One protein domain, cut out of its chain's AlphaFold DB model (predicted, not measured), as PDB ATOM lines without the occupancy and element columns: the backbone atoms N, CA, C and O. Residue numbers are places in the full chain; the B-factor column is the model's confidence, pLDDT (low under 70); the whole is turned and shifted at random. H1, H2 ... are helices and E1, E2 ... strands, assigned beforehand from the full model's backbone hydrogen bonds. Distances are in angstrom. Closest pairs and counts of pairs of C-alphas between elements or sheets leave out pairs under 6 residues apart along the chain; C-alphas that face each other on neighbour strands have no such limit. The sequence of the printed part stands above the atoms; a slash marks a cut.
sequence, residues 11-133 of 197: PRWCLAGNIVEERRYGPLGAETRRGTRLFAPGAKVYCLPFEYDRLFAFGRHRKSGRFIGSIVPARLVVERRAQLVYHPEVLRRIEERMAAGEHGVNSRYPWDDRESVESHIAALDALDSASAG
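This is residues 11 to 133 of the 197 residues of an uncharacterized protein of Planctomyces sp. SH-PL62 (UniProt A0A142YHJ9). A strongly twisted sheet of five strands forms the core, with the long helix H2 covering one face and the shorter helix H1 packed on the opposite face. A small hairpin, E2 and E3, lies away from this core at one end of the longest axis. The printed part has 123 residues, with seven named strands, E1 to E7, followed by H1 and H2. The large sheet has the order E6, E5, E4, E1, E7, all antiparallel, and the class is mixed, helices and strands. The whole is compact, with a radius of gyration of the C-alphas of 14.2 A and spans of 41 by 35 by 23 A.

Find C-alpha 12 at (50.732, -2.101, 24.285); from there E1, residues 12 to 19, runs 20.7 A. E1 runs on into E2, residues 22 to 25, across a break of 2 residues, at 78 degrees. E3 follows at residues 31 to 34. Next come E4, residues 44 to 49, 16.2 A; E5, residues 54 to 60, 18.3 A; and E6, residues 67 to 73, 18.5 A. E7, residues 77 to 85, bends by 77 degrees at residue 80. H1 is residues 88 to 99, 16.5 A long. H2, residues 114 to 130, runs 24.4 A from C-alpha 114 at (55.384, 5.225, 28.077) to C-alpha 130 at (43.319, 18.238, 44.839).

Start in the large sheet, where the strands' lines turn by 131 degrees from edge strand E6 to edge strand E7. E4, E5 and E6 form a meander, each strand the antiparallel neighbour of the one before; look for N 57 and O 70 at 2.8 A between E5 and E6, and N 58 and O 46 at 2.8 A between E4 and E5. E4 and E1 have N 47 and O 15 at 2.7 A, and E1 and E7 have N 16 and O 81 at 2.8 A. H2 is on this sheet, over E1 and E7, at a height of 8.7 A; it runs along the strands, at 19 degrees to E1 on the local plane. Its closest C-alphas to E7 are those of Val 117 and Ala 82, 5.6 A apart. H1 is on the opposite face, three layers in all; the C-alphas of Val 90 and Phe 58 in E5 are 6.8 A apart. The hairpin E2 and E3 has N 25 and O 31 at 2.7 A, and both strands are apart from H1 and H2. In H1 and H2 every O i to N i+4 pair is within hydrogen-bond range.

The two C-alphas farthest apart, those of Pro 11 and Ala 30, are 41.7 A from each other. The printed part has no cut. The link from H1 to H2, 14 residues, is long. Look for pLDDT under 70 at residues 26 to 28, 101 to 110 and 133; the mean of the printed part is 86.3.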
ATOM      1  N   PRO A  11      52.611  -5.824  21.775       91.25
ATOM      2  CA  PRO A  11      52.470  -5.324  23.133       91.25
ATOM      3  C   PRO A  11      52.027  -3.860  23.126       91.25
ATOM      4  O   PRO A  11      52.354  -3.094  22.218       91.25
ATOM      5  N   ARG A  12      51.283  -3.458  24.159       91.25
ATOM      6  CA  ARG A  12      50.732  -2.101  24.285       91.25
ATOM      7  C   ARG A  12      51.083  -1.493  25.630       91.25
ATOM      8  O   ARG A  12      51.054  -2.186  26.648       91.25
ATOM      9  N   TRP A  13      51.396  -0.203  25.638       92.69
ATOM     10  CA  TRP A  13      51.525   0.553  26.877       92.69
ATOM     11  C   TRP A  13      50.150   0.716  27.528       92.69
ATOM     12  O   TRP A  13      49.149   0.965  26.857       92.69
ATOM     13  N   CYS A  14      50.083   0.512  28.840       92.81
ATOM     14  CA  CYS A  14      48.886   0.705  29.656       92.81
ATOM     15  C   CYS A  14      49.269   1.285  31.016       92.81
ATOM     16  O   CYS A  14      50.387   1.082  31.499       92.81
ATOM     17  N   LEU A  15      48.301   1.912  31.681       95.06
ATOM     18  CA  LEU A  15      48.381   2.152  33.117       95.06
ATOM     19  C   LEU A  15      48.134   0.813  33.813       95.06
ATOM     20  O   LEU A  15      47.049   0.253  33.711       95.06
ATOM     21  N   ALA A  16      49.119   0.266  34.514       97.38
ATOM     22  CA  ALA A  16      48.909  -0.854  35.423       97.38
ATOM     23  C   ALA A  16      48.763  -0.333  36.852       97.38
ATOM     24  O   ALA A  16      49.405   0.642  37.232       97.38
ATOM     25  N   GLY A  17      47.940  -0.998  37.652       98.00
ATOM     26  CA  GLY A  17      47.769  -0.657  39.057       98.00
ATOM     27  C   GLY A  17      47.047  -1.756  39.814       98.00
ATOM     28  O   GLY A  17      46.807  -2.849  39.287       98.00
ATOM     29  N   ASN A  18      46.693  -1.452  41.052       98.50
ATOM     30  CA  ASN A  18      46.059  -2.372  41.975       98.50
ATOM     31  C   ASN A  18      44.764  -1.757  42.493       98.50
ATOM     32  O   ASN A  18      44.682  -0.561  42.744       98.50
ATOM     33  N   ILE A  19      43.721  -2.564  42.634       98.06
ATOM     34  CA  ILE A  19      42.471  -2.091  43.225       98.06
ATOM     35  C   ILE A  19      42.689  -1.823  44.713       98.06
ATOM     36  O   ILE A  19      43.247  -2.669  45.409       98.06
ATOM     37  N   VAL A  20      42.228  -0.669  45.193       96.19
ATOM     38  CA  VAL A  20      42.374  -0.251  46.594       96.19
ATOM     39  C   VAL A  20      41.854  -1.318  47.567       96.19
ATOM     40  O   VAL A  20      40.839  -1.974  47.305       96.19
ATOM     41  N   GLU A  21      42.538  -1.503  48.697       95.88
ATOM     42  CA  GLU A  21      42.123  -2.478  49.714       95.88
ATOM     43  C   GLU A  21      40.751  -2.133  50.296       95.88
ATOM     44  O   GLU A  21      39.836  -2.966  50.315       95.88
ATOM     45  N   GLU A  22      40.594  -0.871  50.692       93.00
ATOM     46  CA  GLU A  22      39.404  -0.318  51.321       93.00
ATOM     47  C   GLU A  22      39.073   1.055  50.744       93.00
ATOM     48  O   GLU A  22      39.949   1.817  50.348       93.00
ATOM     49  N   ARG A  23      37.784   1.378  50.690       87.75
ATOM     50  CA  ARG A  23      37.285   2.676  50.242       87.75
ATOM     51  C   ARG A  23      36.083   3.088  51.069       87.75
ATOM     52  O   ARG A  23      35.304   2.232  51.495       87.75
ATOM     53  N   ARG A  24      35.880   4.395  51.195       83.88
ATOM     54  CA  ARG A  24      34.606   4.947  51.655       83.88
ATOM     55  C   ARG A  24      33.516   4.712  50.604       83.88
ATOM     56  O   ARG A  24      33.790   4.642  49.404       83.88
ATOM     57  N   TYR A  25      32.288   4.514  51.056       77.56
ATOM     58  CA  TYR A  25      31.124   4.189  50.246       77.56
ATOM     59  C   TYR A  25      29.846   4.675  50.939       77.56
ATOM     60  O   TYR A  25      29.821   4.871  52.150       77.56
ATOM     61  N   GLY A  26      28.767   4.816  50.174       67.75
ATOM     62  CA  GLY A  26      27.478   5.258  50.699       67.75
ATOM     63  C   GLY A  26      27.434   6.772  50.929       67.75
ATOM     64  O   GLY A  26      28.403   7.467  50.617       67.75
ATOM     65  N   PRO A  27      26.303   7.301  51.423       66.56
ATOM     66  CA  PRO A  27      26.135   8.731  51.660       66.56
ATOM     67  C   PRO A  27      27.248   9.283  52.555       66.56
ATOM     68  O   PRO A  27      27.520   8.722  53.615       66.56
ATOM     69  N   LEU A  28      27.899  10.359  52.103       66.56
ATOM     70  CA  LEU A  28      29.022  11.020  52.781       66.56
ATOM     71  C   LEU A  28      30.182  10.074  53.157       66.56
ATOM     72  O   LEU A  28      30.936  10.334  54.094       66.56
ATOM     73  N   GLY A  29      30.321   8.944  52.460       70.75
ATOM     74  CA  GLY A  29      31.359   7.961  52.743       70.75
ATOM     75  C   GLY A  29      31.209   7.247  54.091       70.75
ATOM     76  O   GLY A  29      32.217   6.809  54.644       70.75
ATOM     77  N   ALA A  30      29.984   7.139  54.619       76.12
ATOM     78  CA  ALA A  30      29.703   6.558  55.934       76.12
ATOM     79  C   ALA A  30      30.058   5.064  56.060       76.12
ATOM     80  O   ALA A  30      30.288   4.572  57.164       76.12
ATOM     81  N   GLU A  31      30.101   4.324  54.952       84.06
ATOM     82  CA  GLU A  31      30.473   2.910  54.939       84.06
ATOM     83  C   GLU A  31      31.916   2.720  54.468       84.06
ATOM     84  O   GLU A  31      32.348   3.326  53.491       84.06
ATOM     85  N   THR A  32      32.631   1.763  55.058       88.25
ATOM     86  CA  THR A  32      33.886   1.251  54.492       88.25
ATOM     87  C   THR A  32      33.610  -0.031  53.715       88.25
ATOM     88  O   THR A  32      33.014  -0.977  54.228       88.25
ATOM     89  N   ARG A  33      34.048  -0.093  52.454       90.62
ATOM     90  CA  ARG A  33      33.937  -1.286  51.607       90.62
ATOM     91  C   ARG A  33      35.284  -1.694  51.048       90.62
ATOM     92  O   ARG A  33      36.091  -0.861  50.662       90.62
ATOM     93  N   ARG A  34      35.474  -3.001  50.893       93.81
ATOM     94  CA  ARG A  34      36.694  -3.560  50.310       93.81
ATOM     95  C   ARG A  34      36.649  -3.614  48.778       93.81
ATOM     96  O   ARG A  34      35.607  -3.971  48.207       93.81
ATOM     97  N   GLY A  35      37.766  -3.310  48.117       92.12
ATOM     98  CA  GLY A  35      37.962  -3.501  46.673       92.12
ATOM     99  C   GLY A  35      36.977  -2.727  45.798       92.12
ATOM    100  O   GLY A  35      36.709  -1.555  46.039       92.12
ATOM    101  N   THR A  36      36.373  -3.392  44.808       92.56
ATOM    102  CA  THR A  36      35.160  -2.906  44.127       92.56
ATOM    103  C   THR A  36      34.073  -3.987  44.107       92.56
ATOM    104  O   THR A  36      34.219  -5.092  44.645       92.56
ATOM    105  N   ARG A  37      32.931  -3.683  43.477       91.00
ATOM    106  CA  ARG A  37      31.891  -4.694  43.229       91.00
ATOM    107  C   ARG A  37      32.403  -5.836  42.344       91.00
ATOM    108  O   ARG A  37      31.980  -6.972  42.533       91.00
ATOM    109  N   LEU A  38      33.286  -5.539  41.390       94.38
ATOM    110  CA  LEU A  38      33.719  -6.473  40.349       94.38
ATOM    111  C   LEU A  38      35.139  -7.002  40.560       94.38
ATOM    112  O   LEU A  38      35.414  -8.142  40.192       94.38
ATOM    113  N   PHE A  39      36.016  -6.222  41.182       96.69
ATOM    114  CA  PHE A  39      37.414  -6.572  41.402       96.69
ATOM    115  C   PHE A  39      37.706  -6.753  42.891       96.69
ATOM    116  O   PHE A  39      37.109  -6.089  43.743       96.69
ATOM    117  N   ALA A  40      38.586  -7.704  43.201       97.12
ATOM    118  CA  ALA A  40      38.979  -7.984  44.573       97.12
ATOM    119  C   ALA A  40      39.895  -6.864  45.109       97.12
ATOM    120  O   ALA A  40      40.533  -6.180  44.307       97.12
ATOM    121  N   PRO A  41      39.965  -6.676  46.435       97.56
ATOM    122  CA  PRO A  41      40.997  -5.848  47.065       97.56
ATOM    123  C   PRO A  41      42.392  -6.292  46.602       97.56
ATOM    124  O   PRO A  41      42.617  -7.494  46.436       97.56
ATOM    125  N   GLY A  42      43.268  -5.342  46.276       97.88
ATOM    126  CA  GLY A  42      44.629  -5.600  45.800       97.88
ATOM    127  C   GLY A  42      44.725  -6.177  44.382       97.88
ATOM    128  O   GLY A  42      45.829  -6.392  43.875       97.88
ATOM    129  N   ALA A  43      43.601  -6.434  43.702       97.75
ATOM    130  CA  ALA A  43      43.608  -7.061  42.384       97.75
ATOM    131  C   ALA A  43      44.352  -6.199  41.360       97.75
ATOM    132  O   ALA A  43      44.028  -5.025  41.175       97.75
ATOM    133  N   LYS A  44      45.304  -6.805  40.643       97.88
ATOM    134  CA  LYS A  44      45.996  -6.141  39.537       97.88
ATOM    135  C   LYS A  44      45.029  -5.875  38.385       97.88
ATOM    136  O   LYS A  44      44.334  -6.792  37.931       97.88
ATOM    137  N   VAL A  45      45.049  -4.648  37.883       97.81
ATOM    138  CA  VAL A  45      44.279  -4.207  36.719       97.81
ATOM    139  C   VAL A  45      45.169  -3.524  35.686       97.81
ATOM    140  O   VAL A  45      46.198  -2.931  36.020       97.81
ATOM    141  N   TYR A  46      44.765  -3.633  34.424       96.56
ATOM    142  CA  TYR A  46      45.339  -2.903  33.298       96.56
ATOM    143  C   TYR A  46      44.302  -1.921  32.796       96.56
ATOM    144  O   TYR A  46      43.196  -2.313  32.438       96.56
ATOM    145  N   CYS A  47      44.660  -0.656  32.796       94.00
ATOM    146  CA  CYS A  47      43.752   0.438  32.590       94.00
ATOM    147  C   CYS A  47      44.119   1.203  31.334       94.00
ATOM    148  O   CYS A  47      45.284   1.449  30.999       94.00
ATOM    149  N   LEU A  48      43.061   1.627  30.686       89.06
ATOM    150  CA  LEU A  48      43.080   2.562  29.597       89.06
ATOM    151  C   LEU A  48      42.331   3.827  30.047       89.06
ATOM    152  O   LEU A  48      41.485   3.727  30.949       89.06
ATOM    153  N   PRO A  49      42.611   5.000  29.453       83.81
ATOM    154  CA  PRO A  49      41.954   6.225  29.878       83.81
ATOM    155  C   PRO A  49      40.457   6.084  29.622       83.81
ATOM    156  O   PRO A  49      40.029   5.410  28.693       83.81
ATOM    157  N   PHE A  50      39.613   6.672  30.442       81.50
ATOM    158  CA  PHE A  50      38.207   6.820  30.096       81.50
ATOM    159  C   PHE A  50      37.817   8.268  30.358       81.50
ATOM    160  O   PHE A  50      38.669   9.125  30.578       81.50
ATOM    161  N   GLU A  51      36.538   8.579  30.230       75.00
ATOM    162  CA  GLU A  51      36.056   9.930  30.470       75.00
ATOM    163  C   GLU A  51      36.423  10.415  31.875       75.00
ATOM    164  O   GLU A  51      36.113   9.752  32.870       75.00
ATOM    165  N   TYR A  52      37.007  11.612  31.924       75.31
ATOM    166  CA  TYR A  52      37.310  12.351  33.144       75.31
ATOM    167  C   TYR A  52      38.233  11.598  34.122       75.31
ATOM    168  O   TYR A  52      39.355  11.250  33.765       75.31
ATOM    169  N   ASP A  53      37.769  11.357  35.351       79.56
ATOM    170  CA  ASP A  53      38.458  10.676  36.448       79.56
ATOM    171  C   ASP A  53      38.229   9.156  36.434       79.56
ATOM    172  O   ASP A  53      38.399   8.481  37.449       79.56
ATOM    173  N   ARG A  54      37.790   8.588  35.307       86.44
ATOM    174  CA  ARG A  54      37.471   7.163  35.186       86.44
ATOM    175  C   ARG A  54      38.456   6.454  34.274       86.44
ATOM    176  O   ARG A  54      38.997   7.013  33.328       86.44
ATOM    177  N   LEU A  55      38.648   5.174  34.555       91.00
ATOM    178  CA  LEU A  55      39.511   4.272  33.811       91.00
ATOM    179  C   LEU A  55      38.699   3.088  33.311       91.00
ATOM    180  O   LEU A  55      37.860   2.547  34.035       91.00
ATOM    181  N   PHE A  56      38.988   2.634  32.096       91.25
ATOM    182  CA  PHE A  56      38.513   1.335  31.648       91.25
ATOM    183  C   PHE A  56      39.510   0.273  32.106       91.25
ATOM    184  O   PHE A  56      40.595   0.147  31.543       91.25
ATOM    185  N   ALA A  57      39.158  -0.460  33.159       94.56
ATOM    186  CA  ALA A  57      40.027  -1.427  33.811       94.56
ATOM    187  C   ALA A  57      39.737  -2.853  33.341       94.56
ATOM    188  O   ALA A  57      38.603  -3.336  33.408       94.56
ATOM    189  N   PHE A  58      40.790  -3.561  32.950       95.25
ATOM    190  CA  PHE A  58      40.770  -4.995  32.731       95.25
ATOM    191  C   PHE A  58      41.401  -5.746  33.894       95.25
ATOM    192  O   PHE A  58      42.514  -5.435  34.316       95.25
ATOM    193  N   GLY A  59      40.739  -6.796  34.362       95.75
ATOM    194  CA  GLY A  59      41.260  -7.628  35.438       95.75
ATOM    195  C   GLY A  59      40.417  -8.869  35.678       95.75
ATOM    196  O   GLY A  59      39.429  -9.122  34.986       95.75
ATOM    197  N   ARG A  60      40.796  -9.659  36.685       96.06
ATOM    198  CA  ARG A  60      40.030 -10.849  37.080       96.06
ATOM    199  C   ARG A  60      38.834 -10.460  37.940       96.06
ATOM    200  O   ARG A  60      38.978  -9.804  38.970       96.06
ATOM    201  N   HIS A  61      37.653 -10.912  37.537       95.31
ATOM    202  CA  HIS A  61      36.429 -10.746  38.301       95.31
ATOM    203  C   HIS A  61      36.522 -11.493  39.634       95.31
ATOM    204  O   HIS A  61      36.822 -12.687  39.671       95.31
ATOM    205  N   ARG A  62      36.193 -10.810  40.732       94.94
ATOM    206  CA  ARG A  62      36.418 -11.303  42.099       94.94
ATOM    207  C   ARG A  62      35.699 -12.606  42.448       94.94
ATOM    208  O   ARG A  62      36.176 -13.327  43.309       94.94
ATOM    209  N   LYS A  63      34.538 -12.891  41.839       93.56
ATOM    210  CA  LYS A  63      33.756 -14.110  42.143       93.56
ATOM    211  C   LYS A  63      33.996 -15.231  41.141       93.56
ATOM    212  O   LYS A  63      34.093 -16.384  41.527       93.56
ATOM    213  N   SER A  64      34.049 -14.901  39.853       93.06
ATOM    214  CA  SER A  64      34.119 -15.911  38.788       93.06
ATOM    215  C   SER A  64      35.541 -16.200  38.316       93.06
ATOM    216  O   SER A  64      35.727 -17.105  37.512       93.06
ATOM    217  N   GLY A  65      36.532 -15.397  38.719       91.44
ATOM    218  CA  GLY A  65      37.919 -15.499  38.254       91.44
ATOM    219  C   GLY A  65      38.131 -15.139  36.778       91.44
ATOM    220  O   GLY A  65      39.274 -14.993  36.346       91.44
ATOM    221  N   ARG A  66      37.051 -14.963  36.004       90.88
ATOM    222  CA  ARG A  66      37.089 -14.621  34.578       90.88
ATOM    223  C   ARG A  66      37.687 -13.240  34.373       90.88
ATOM    224  O   ARG A  66      37.435 -12.331  35.160       90.88
ATOM    225  N   PHE A  67      38.430 -13.072  33.289       91.56
ATOM    226  CA  PHE A  67      38.911 -11.760  32.891       91.56
ATOM    227  C   PHE A  67      37.744 -10.922  32.359       91.56
ATOM    228  O   PHE A  67      36.959 -11.403  31.542       91.56
ATOM    229  N   ILE A  68      37.607  -9.697  32.850       91.94
ATOM    230  CA  ILE A  68      36.538  -8.765  32.485       91.94
ATOM    231  C   ILE A  68      37.123  -7.378  32.231       91.94
ATOM    232  O   ILE A  68      38.202  -7.062  32.731       91.94
ATOM    233  N   GLY A  69      36.394  -6.557  31.478       91.00
ATOM    234  CA  GLY A  69      36.608  -5.115  31.388       91.00
ATOM    235  C   GLY A  69      35.480  -4.378  32.102       91.00
ATOM    236  O   GLY A  69      34.325  -4.800  32.016       91.00
ATOM    237  N   SER A  70      35.790  -3.313  32.835       91.19
ATOM    238  CA  SER A  70      34.780  -2.457  33.454       91.19
ATOM    239  C   SER A  70      35.315  -1.056  33.716       91.19
ATOM    240  O   SER A  70      36.500  -0.881  33.988       91.19
ATOM    241  N   ILE A  71      34.427  -0.068  33.675       90.44
ATOM    242  CA  ILE A  71      34.753   1.307  34.045       90.44
ATOM    243  C   ILE A  71      34.847   1.392  35.570       90.44
ATOM    244  O   ILE A  71      33.928   0.981  36.284       90.44
ATOM    245  N   VAL A  72      35.951   1.939  36.069       91.06
ATOM    246  CA  VAL A  72      36.190   2.187  37.493       91.06
ATOM    247  C   VAL A  72      36.640   3.633  37.702       91.06
ATOM    248  O   VAL A  72      37.329   4.175  36.839       91.06
ATOM    249  N   PRO A  73      36.295   4.275  38.830       90.31
ATOM    250  CA  PRO A  73      36.924   5.534  39.212       90.31
ATOM    251  C   PRO A  73      38.436   5.342  39.376       90.31
ATOM    252  O   PRO A  73      38.870   4.362  39.990       90.31
ATOM    253  N   ALA A  74      39.226   6.276  38.854       91.50
ATOM    254  CA  ALA A  74      40.682   6.226  38.874       91.50
ATOM    255  C   ALA A  74      41.220   6.135  40.301       91.50
ATOM    256  O   ALA A  74      42.092   5.305  40.557       91.50
ATOM    257  N   ARG A  75      40.631   6.876  41.250       89.69
ATOM    258  CA  ARG A  75      40.948   6.835  42.693       89.69
ATOM    259  C   ARG A  75      40.872   5.444  43.335       89.69
ATOM    260  O   ARG A  75      41.453   5.216  44.387       89.69
ATOM    261  N   LEU A  76      40.155   4.492  42.723       93.62
ATOM    262  CA  LEU A  76      40.090   3.106  43.211       93.62
ATOM    263  C   LEU A  76      41.229   2.225  42.685       93.62
ATOM    264  O   LEU A  76      41.294   1.051  43.050       93.62
ATOM    265  N   VAL A  77      42.091   2.765  41.827       97.06
ATOM    266  CA  VAL A  77      43.290   2.121  41.294       97.06
ATOM    267  C   VAL A  77      44.506   2.820  41.895       97.06
ATOM    268  O   VAL A  77      44.812   3.945  41.519       97.06
ATOM    269  N   VAL A  78      45.191   2.152  42.813       96.25
ATOM    270  CA  VAL A  78      46.415   2.615  43.480       96.25
ATOM    271  C   VAL A  78      47.654   1.990  42.836       96.25
ATOM    272  O   VAL A  78      47.539   1.123  41.966       96.25
ATOM    273  N   GLU A  79      48.846   2.429  43.253       96.81
ATOM    274  CA  GLU A  79      50.135   1.911  42.749       96.81
ATOM    275  C   GLU A  79      50.237   1.981  41.214       96.81
ATOM    276  O   GLU A  79      50.686   1.045  40.530       96.81
ATOM    277  N   ARG A  80      49.750   3.105  40.675       97.25
ATOM    278  CA  ARG A  80      49.681   3.378  39.243       97.25
ATOM    279  C   ARG A  80      51.085   3.448  38.661       97.25
ATOM    280  O   ARG A  80      51.973   4.085  39.217       97.25
ATOM    281  N   ARG A  81      51.282   2.793  37.523       97.56
ATOM    282  CA  ARG A  81      52.556   2.780  36.801       97.56
ATOM    283  C   ARG A  81      52.340   2.542  35.318       97.56
ATOM    284  O   ARG A  81      51.469   1.760  34.934       97.56
ATOM    285  N   ALA A  82      53.169   3.159  34.487       96.81
ATOM    286  CA  ALA A  82      53.226   2.809  33.078       96.81
ATOM    287  C   ALA A  82      53.825   1.408  32.919       96.81
ATOM    288  O   ALA A  82      54.883   1.099  33.470       96.81
ATOM    289  N   GLN A  83      53.139   0.538  32.181       96.62
ATOM    290  CA  GLN A  83      53.594  -0.828  31.956       96.62
ATOM    291  C   GLN A  83      53.344  -1.251  30.511       96.62
ATOM    292  O   GLN A  83      52.237  -1.103  29.995       96.62
ATOM    293  N   LEU A  84      54.358  -1.848  29.886       95.50
ATOM    294  CA  LEU A  84      54.205  -2.535  28.610       95.50
ATOM    295  C   LEU A  84      53.521  -3.888  28.862       95.50
ATOM    296  O   LEU A  84      53.980  -4.697  29.676       95.50
ATOM    297  N   VAL A  85      52.364  -4.107  28.242       93.19
ATOM    298  CA  VAL A  85      51.495  -5.261  28.495       93.19
ATOM    299  C   VAL A  85      51.633  -6.288  27.382       93.19
ATOM    300  O   VAL A  85      51.461  -5.977  26.209       93.19
ATOM    301  N   TYR A  86      51.868  -7.536  27.789       93.75
ATOM    302  CA  TYR A  86      51.978  -8.710  26.914       93.75
ATOM    303  C   TYR A  86      50.844  -9.720  27.132       93.75
ATOM    304  O   TYR A  86      50.820 -10.782  26.521       93.75
ATOM    305  N   HIS A  87      49.918  -9.440  28.054       90.88
ATOM    306  CA  HIS A  87      48.885 -10.394  28.441       90.88
ATOM    307  C   HIS A  87      47.882 -10.588  27.285       90.88
ATOM    308  O   HIS A  87      47.148  -9.640  26.985       90.88
ATOM    309  N   PRO A  88      47.765 -11.789  26.679       91.25
ATOM    310  CA  PRO A  88      47.015 -11.974  25.428       91.25
ATOM    311  C   PRO A  88      45.554 -11.527  25.522       91.25
ATOM    312  O   PRO A  88      45.029 -10.868  24.632       91.25
ATOM    313  N   GLU A  89      44.916 -11.817  26.656       90.31
ATOM    314  CA  GLU A  89      43.511 -11.482  26.897       90.31
ATOM    315  C   GLU A  89      43.268  -9.983  27.156       90.31
ATOM    316  O   GLU A  89      42.147  -9.501  26.992       90.31
ATOM    317  N   VAL A  90      44.309  -9.240  27.555       90.81
ATOM    318  CA  VAL A  90      44.253  -7.773  27.643       90.81
ATOM    319  C   VAL A  90      44.371  -7.197  26.240       90.81
ATOM    320  O   VAL A  90      43.517  -6.417  25.840       90.81
ATOM    321  N   LEU A  91      45.373  -7.641  25.476       91.50
ATOM    322  CA  LEU A  91      45.611  -7.176  24.108       91.50
ATOM    323  C   LEU A  91      44.399  -7.424  23.202       91.50
ATOM    324  O   LEU A  91      43.949  -6.504  22.528       91.50
ATOM    325  N   ARG A  92      43.799  -8.621  23.277       90.31
ATOM    326  CA  ARG A  92      42.562  -8.954  22.553       90.31
ATOM    327  C   ARG A  92      41.431  -7.980  22.874       90.31
ATOM    328  O   ARG A  92      40.779  -7.480  21.968       90.31
ATOM    329  N   ARG A  93      41.203  -7.685  24.158       88.44
ATOM    330  CA  ARG A  93      40.132  -6.764  24.561       88.44
ATOM    331  C   ARG A  93      40.404  -5.314  24.186       88.44
ATOM    332  O   ARG A  93      39.452  -4.589  23.920       88.44
ATOM    333  N   ILE A  94      41.666  -4.885  24.202       87.06
ATOM    334  CA  ILE A  94      42.046  -3.558  23.710       87.06
ATOM    335  C   ILE A  94      41.659  -3.460  22.235       87.06
ATOM    336  O   ILE A  94      40.906  -2.565  21.879       87.06
ATOM    337  N   GLU A  95      42.091  -4.408  21.403       86.50
ATOM    338  CA  GLU A  95      41.769  -4.426  19.970       86.50
ATOM    339  C   GLU A  95      40.264  -4.475  19.693       86.50
ATOM    340  O   GLU A  95      39.774  -3.696  18.883       86.50
ATOM    341  N   GLU A  96      39.512  -5.331  20.390       85.75
ATOM    342  CA  GLU A  96      38.051  -5.413  20.239       85.75
ATOM    343  C   GLU A  96      37.365  -4.086  20.547       85.75
ATOM    344  O   GLU A  96      36.459  -3.665  19.832       85.75
ATOM    345  N   ARG A  97      37.828  -3.399  21.593       81.81
ATOM    346  CA  ARG A  97      37.301  -2.092  21.981       81.81
ATOM    347  C   ARG A  97      37.633  -1.016  20.950       81.81
ATOM    348  O   ARG A  97      36.772  -0.196  20.641       81.81
ATOM    349  N   MET A  98      38.853  -1.053  20.407       78.25
ATOM    350  CA  MET A  98      39.281  -0.162  19.327       78.25
ATOM    351  C   MET A  98      38.427  -0.373  18.067       78.25
ATOM    352  O   MET A  98      37.916   0.575  17.478       78.25
ATOM    353  N   ALA A  99      38.215  -1.632  17.679       81.06
ATOM    354  CA  ALA A  99      37.401  -1.988  16.520       81.06
ATOM    355  C   ALA A  99      35.926  -1.586  16.688       81.06
ATOM    356  O   ALA A  99      35.285  -1.183  15.722       81.06
ATOM    357  N   ALA A 100      35.395  -1.658  17.913       77.88
ATOM    358  CA  ALA A 100      34.016  -1.289  18.224       77.88
ATOM    359  C   ALA A 100      33.759   0.229  18.245       77.88
ATOM    360  O   ALA A 100      32.615   0.646  18.413       77.88
ATOM    361  N   GLY A 101      34.786   1.074  18.113       69.56
ATOM    362  CA  GLY A 101      34.593   2.519  18.221       69.56
ATOM    363  C   GLY A 101      34.383   3.011  19.658       69.56
ATOM    364  O   GLY A 101      34.119   4.194  19.853       69.56
ATOM    365  N   GLU A 102      34.516   2.141  20.667       66.50
ATOM    366  CA  GLU A 102      34.262   2.431  22.088       66.50
ATOM    367  C   GLU A 102      35.432   3.167  22.768       66.50
ATOM    368  O   GLU A 102      35.825   2.889  23.912       66.50
ATOM    369  N   HIS A 103      36.006   4.120  22.048       61.72
ATOM    370  CA  HIS A 103      36.951   5.093  22.567       61.72
ATOM    371  C   HIS A 103      36.129   6.154  23.301       61.72
ATOM    372  O   HIS A 103      35.152   6.663  22.755       61.72
ATOM    373  N   GLY A 104      36.485   6.485  24.546       55.09
ATOM    374  CA  GLY A 104      35.843   7.604  25.245       55.09
ATOM    375  C   GLY A 104      35.880   8.878  24.386       55.09
ATOM    376  O   GLY A 104      36.745   9.022  23.524       55.09
ATOM    377  N   VAL A 105      34.962   9.814  24.641       48.47
ATOM    378  CA  VAL A 105      34.677  11.007  23.805       48.47
ATOM    379  C   VAL A 105      35.913  11.895  23.514       48.47
ATOM    380  O   VAL A 105      35.872  12.735  22.617       48.47
ATOM    381  N   ASN A 106      37.034  11.677  24.214       50.97
ATOM    382  CA  ASN A 106      38.347  12.274  23.956       50.97
ATOM    383  C   ASN A 106      39.359  11.205  23.513       50.97
ATOM    384  O   ASN A 106      40.119  10.695  24.331       50.97
ATOM    385  N   SER A 107      39.332  10.878  22.219       50.72
ATOM    386  CA  SER A 107      40.099   9.857  21.481       50.72
ATOM    387  C   SER A 107      41.637   9.870  21.674       50.72
ATOM    388  O   SER A 107      42.390  10.031  20.716       50.72
ATOM    389  N   ARG A 108      42.138   9.645  22.894       53.94
ATOM    390  CA  ARG A 108      43.537   9.284  23.201       53.94
ATOM    391  C   ARG A 108      43.628   7.794  23.501       53.94
ATOM    392  O   ARG A 108      43.907   7.358  24.615       53.94
ATOM    393  N   TYR A 109      43.295   7.022  22.480       62.28
ATOM    394  CA  TYR A 109      43.306   5.574  22.500       62.28
ATOM    395  C   TYR A 109      44.007   5.050  21.255       62.28
ATOM    396  O   TYR A 109      43.620   5.474  20.165       62.28
ATOM    397  N   PRO A 110      44.932   4.080  21.376       66.00
ATOM    398  CA  PRO A 110      45.621   3.583  22.578       66.00
ATOM    399  C   PRO A 110      46.769   4.513  23.031       66.00
ATOM    400  O   PRO A 110      47.060   5.504  22.373       66.00
ATOM    401  N   TRP A 111      47.427   4.200  24.156       78.88
ATOM    402  CA  TRP A 111      48.709   4.829  24.497       78.88
ATOM    403  C   TRP A 111      49.785   4.353  23.519       78.88
ATOM    404  O   TRP A 111      50.031   3.144  23.423       78.88
ATOM    405  N   ASP A 112      50.427   5.286  22.825       77.62
ATOM    406  CA  ASP A 112      51.472   4.960  21.851       77.62
ATOM    407  C   ASP A 112      52.825   4.699  22.529       77.62
ATOM    408  O   ASP A 112      53.605   3.857  22.079       77.62
ATOM    409  N   ASP A 113      53.075   5.341  23.671       88.50
ATOM    410  CA  ASP A 113      54.339   5.275  24.394       88.50
ATOM    411  C   ASP A 113      54.164   5.346  25.921       88.50
ATOM    412  O   ASP A 113      53.070   5.512  26.468       88.50
ATOM    413  N   ARG A 114      55.290   5.169  26.618       93.50
ATOM    414  CA  ARG A 114      55.384   5.225  28.077       93.50
ATOM    415  C   ARG A 114      55.081   6.618  28.629       93.50
ATOM    416  O   ARG A 114      54.382   6.719  29.635       93.50
ATOM    417  N   GLU A 115      55.604   7.659  27.987       90.25
ATOM    418  CA  GLU A 115      55.505   9.050  28.441       90.25
ATOM    419  C   GLU A 115      54.045   9.509  28.499       90.25
ATOM    420  O   GLU A 115      53.609  10.109  29.479       90.25
ATOM    421  N   SER A 116      53.249   9.128  27.503       87.50
ATOM    422  CA  SER A 116      51.819   9.412  27.443       87.50
ATOM    423  C   SER A 116      51.061   8.796  28.623       87.50
ATOM    424  O   SER A 116      50.183   9.439  29.202       87.50
ATOM    425  N   VAL A 117      51.423   7.569  29.020       91.38
ATOM    426  CA  VAL A 117      50.842   6.917  30.202       91.38
ATOM    427  C   VAL A 117      51.270   7.631  31.482       91.38
ATOM    428  O   VAL A 117      50.431   7.885  32.343       91.38
ATOM    429  N   GLU A 118      52.556   7.956  31.620       92.50
ATOM    430  CA  GLU A 118      53.096   8.638  32.804       92.50
ATOM    431  C   GLU A 118      52.494  10.039  32.978       92.50
ATOM    432  O   GLU A 118      52.090  10.396  34.082       92.50
ATOM    433  N   SER A 119      52.322  10.790  31.888       87.62
ATOM    434  CA  SER A 119      51.641  12.088  31.886       87.62
ATOM    435  C   SER A 119      50.191  11.977  32.373       87.62
ATOM    436  O   SER A 119      49.733  12.795  33.171       87.62
ATOM    437  N   HIS A 120      49.468  10.934  31.954       87.50
ATOM    438  CA  HIS A 120      48.108  10.701  32.432       87.50
ATOM    439  C   HIS A 120      48.060  10.281  33.903       87.50
ATOM    440  O   HIS A 120      47.194  10.754  34.635       87.50
ATOM    441  N   ILE A 121      48.992   9.434  34.352       91.50
ATOM    442  CA  ILE A 121      49.117   9.074  35.771       91.50
ATOM    443  C   ILE A 121      49.345  10.333  36.609       91.50
ATOM    444  O   ILE A 121      48.609  10.551  37.564       91.50
ATOM    445  N   ALA A 122      50.272  11.203  36.204       88.50
ATOM    446  CA  ALA A 122      50.537  12.457  36.902       88.50
ATOM    447  C   ALA A 122      49.293  13.362  36.980       88.50
ATOM    448  O   ALA A 122      49.038  13.974  38.016       88.50
ATOM    449  N   ALA A 123      48.480  13.417  35.919       84.56
ATOM    450  CA  ALA A 123      47.222  14.162  35.928       84.56
ATOM    451  C   ALA A 123      46.191  13.577  36.913       84.56
ATOM    452  O   ALA A 123      45.510  14.331  37.609       84.56
ATOM    453  N   LEU A 124      46.089  12.246  37.003       87.38
ATOM    454  CA  LEU A 124      45.221  11.571  37.974       87.38
ATOM    455  C   LEU A 124      45.707  11.775  39.412       87.38
ATOM    456  O   LEU A 124      44.898  12.030  40.297       87.38
ATOM    457  N   ASP A 125      47.015  11.711  39.646       87.38
ATOM    458  CA  ASP A 125      47.599  11.914  40.972       87.38
ATOM    459  C   ASP A 125      47.427  13.368  41.444       87.38
ATOM    460  O   ASP A 125      47.156  13.617  42.621       87.38
ATOM    461  N   ALA A 126      47.503  14.338  40.527       81.75
ATOM    462  CA  ALA A 126      47.175  15.733  40.812       81.75
ATOM    463  C   ALA A 126      45.691  15.915  41.175       81.75
ATOM    464  O   ALA A 126      45.382  16.651  42.112       81.75
ATOM    465  N   LEU A 127      44.774  15.223  40.485       80.25
ATOM    466  CA  LEU A 127      43.343  15.232  40.811       80.25
ATOM    467  C   LEU A 127      43.059  14.601  42.185       80.25
ATOM    468  O   LEU A 127      42.300  15.158  42.981       80.25
ATOM    469  N   ASP A 128      43.675  13.456  42.479       82.19
ATOM    470  CA  ASP A 128      43.548  12.798  43.781       82.19
ATOM    471  C   ASP A 128      44.090  13.699  44.899       82.19
ATOM    472  O   ASP A 128      43.477  13.813  45.956       82.19
ATOM    473  N   SER A 129      45.197  14.405  44.648       80.00
ATOM    474  CA  SER A 129      45.774  15.364  45.598       80.00
ATOM    475  C   SER A 129      44.863  16.575  45.819       80.00
ATOM    476  O   SER A 129      44.655  16.978  46.959       80.00
ATOM    477  N   ALA A 130      44.267  17.123  44.755       72.50
ATOM    478  CA  ALA A 130      43.319  18.238  44.839       72.50
ATOM    479  C   ALA A 130      42.009  17.860  45.552       72.50
ATOM    480  O   ALA A 130      41.317  18.727  46.082       72.50
ATOM    481  N   SER A 131      41.669  16.568  45.575       70.38
ATOM    482  CA  SER A 131      40.493  16.031  46.264       70.38
ATOM    483  C   SER A 131      40.814  15.340  47.596       70.38
ATOM    484  O   SER A 131      39.926  14.769  48.236       70.38
ATOM    485  N   ALA A 132      42.067  15.396  48.053       70.38
ATOM    486  CA  ALA A 132      42.493  14.738  49.277       70.38
ATOM    487  C   ALA A 132      41.798  15.346  50.507       70.38
ATOM    488  O   ALA A 132      41.768  16.558  50.699       70.38
ATOM    489  N   GLY A 133      41.239  14.487  51.365       65.06
ATOM    490  CA  GLY A 133      40.522  14.912  52.575       65.06
ATOM    491  C   GLY A 133      39.070  15.342  52.341       65.06
ATOM    492  O   GLY A 133      38.345  15.554  53.312       65.06
TER     493      GLY A 133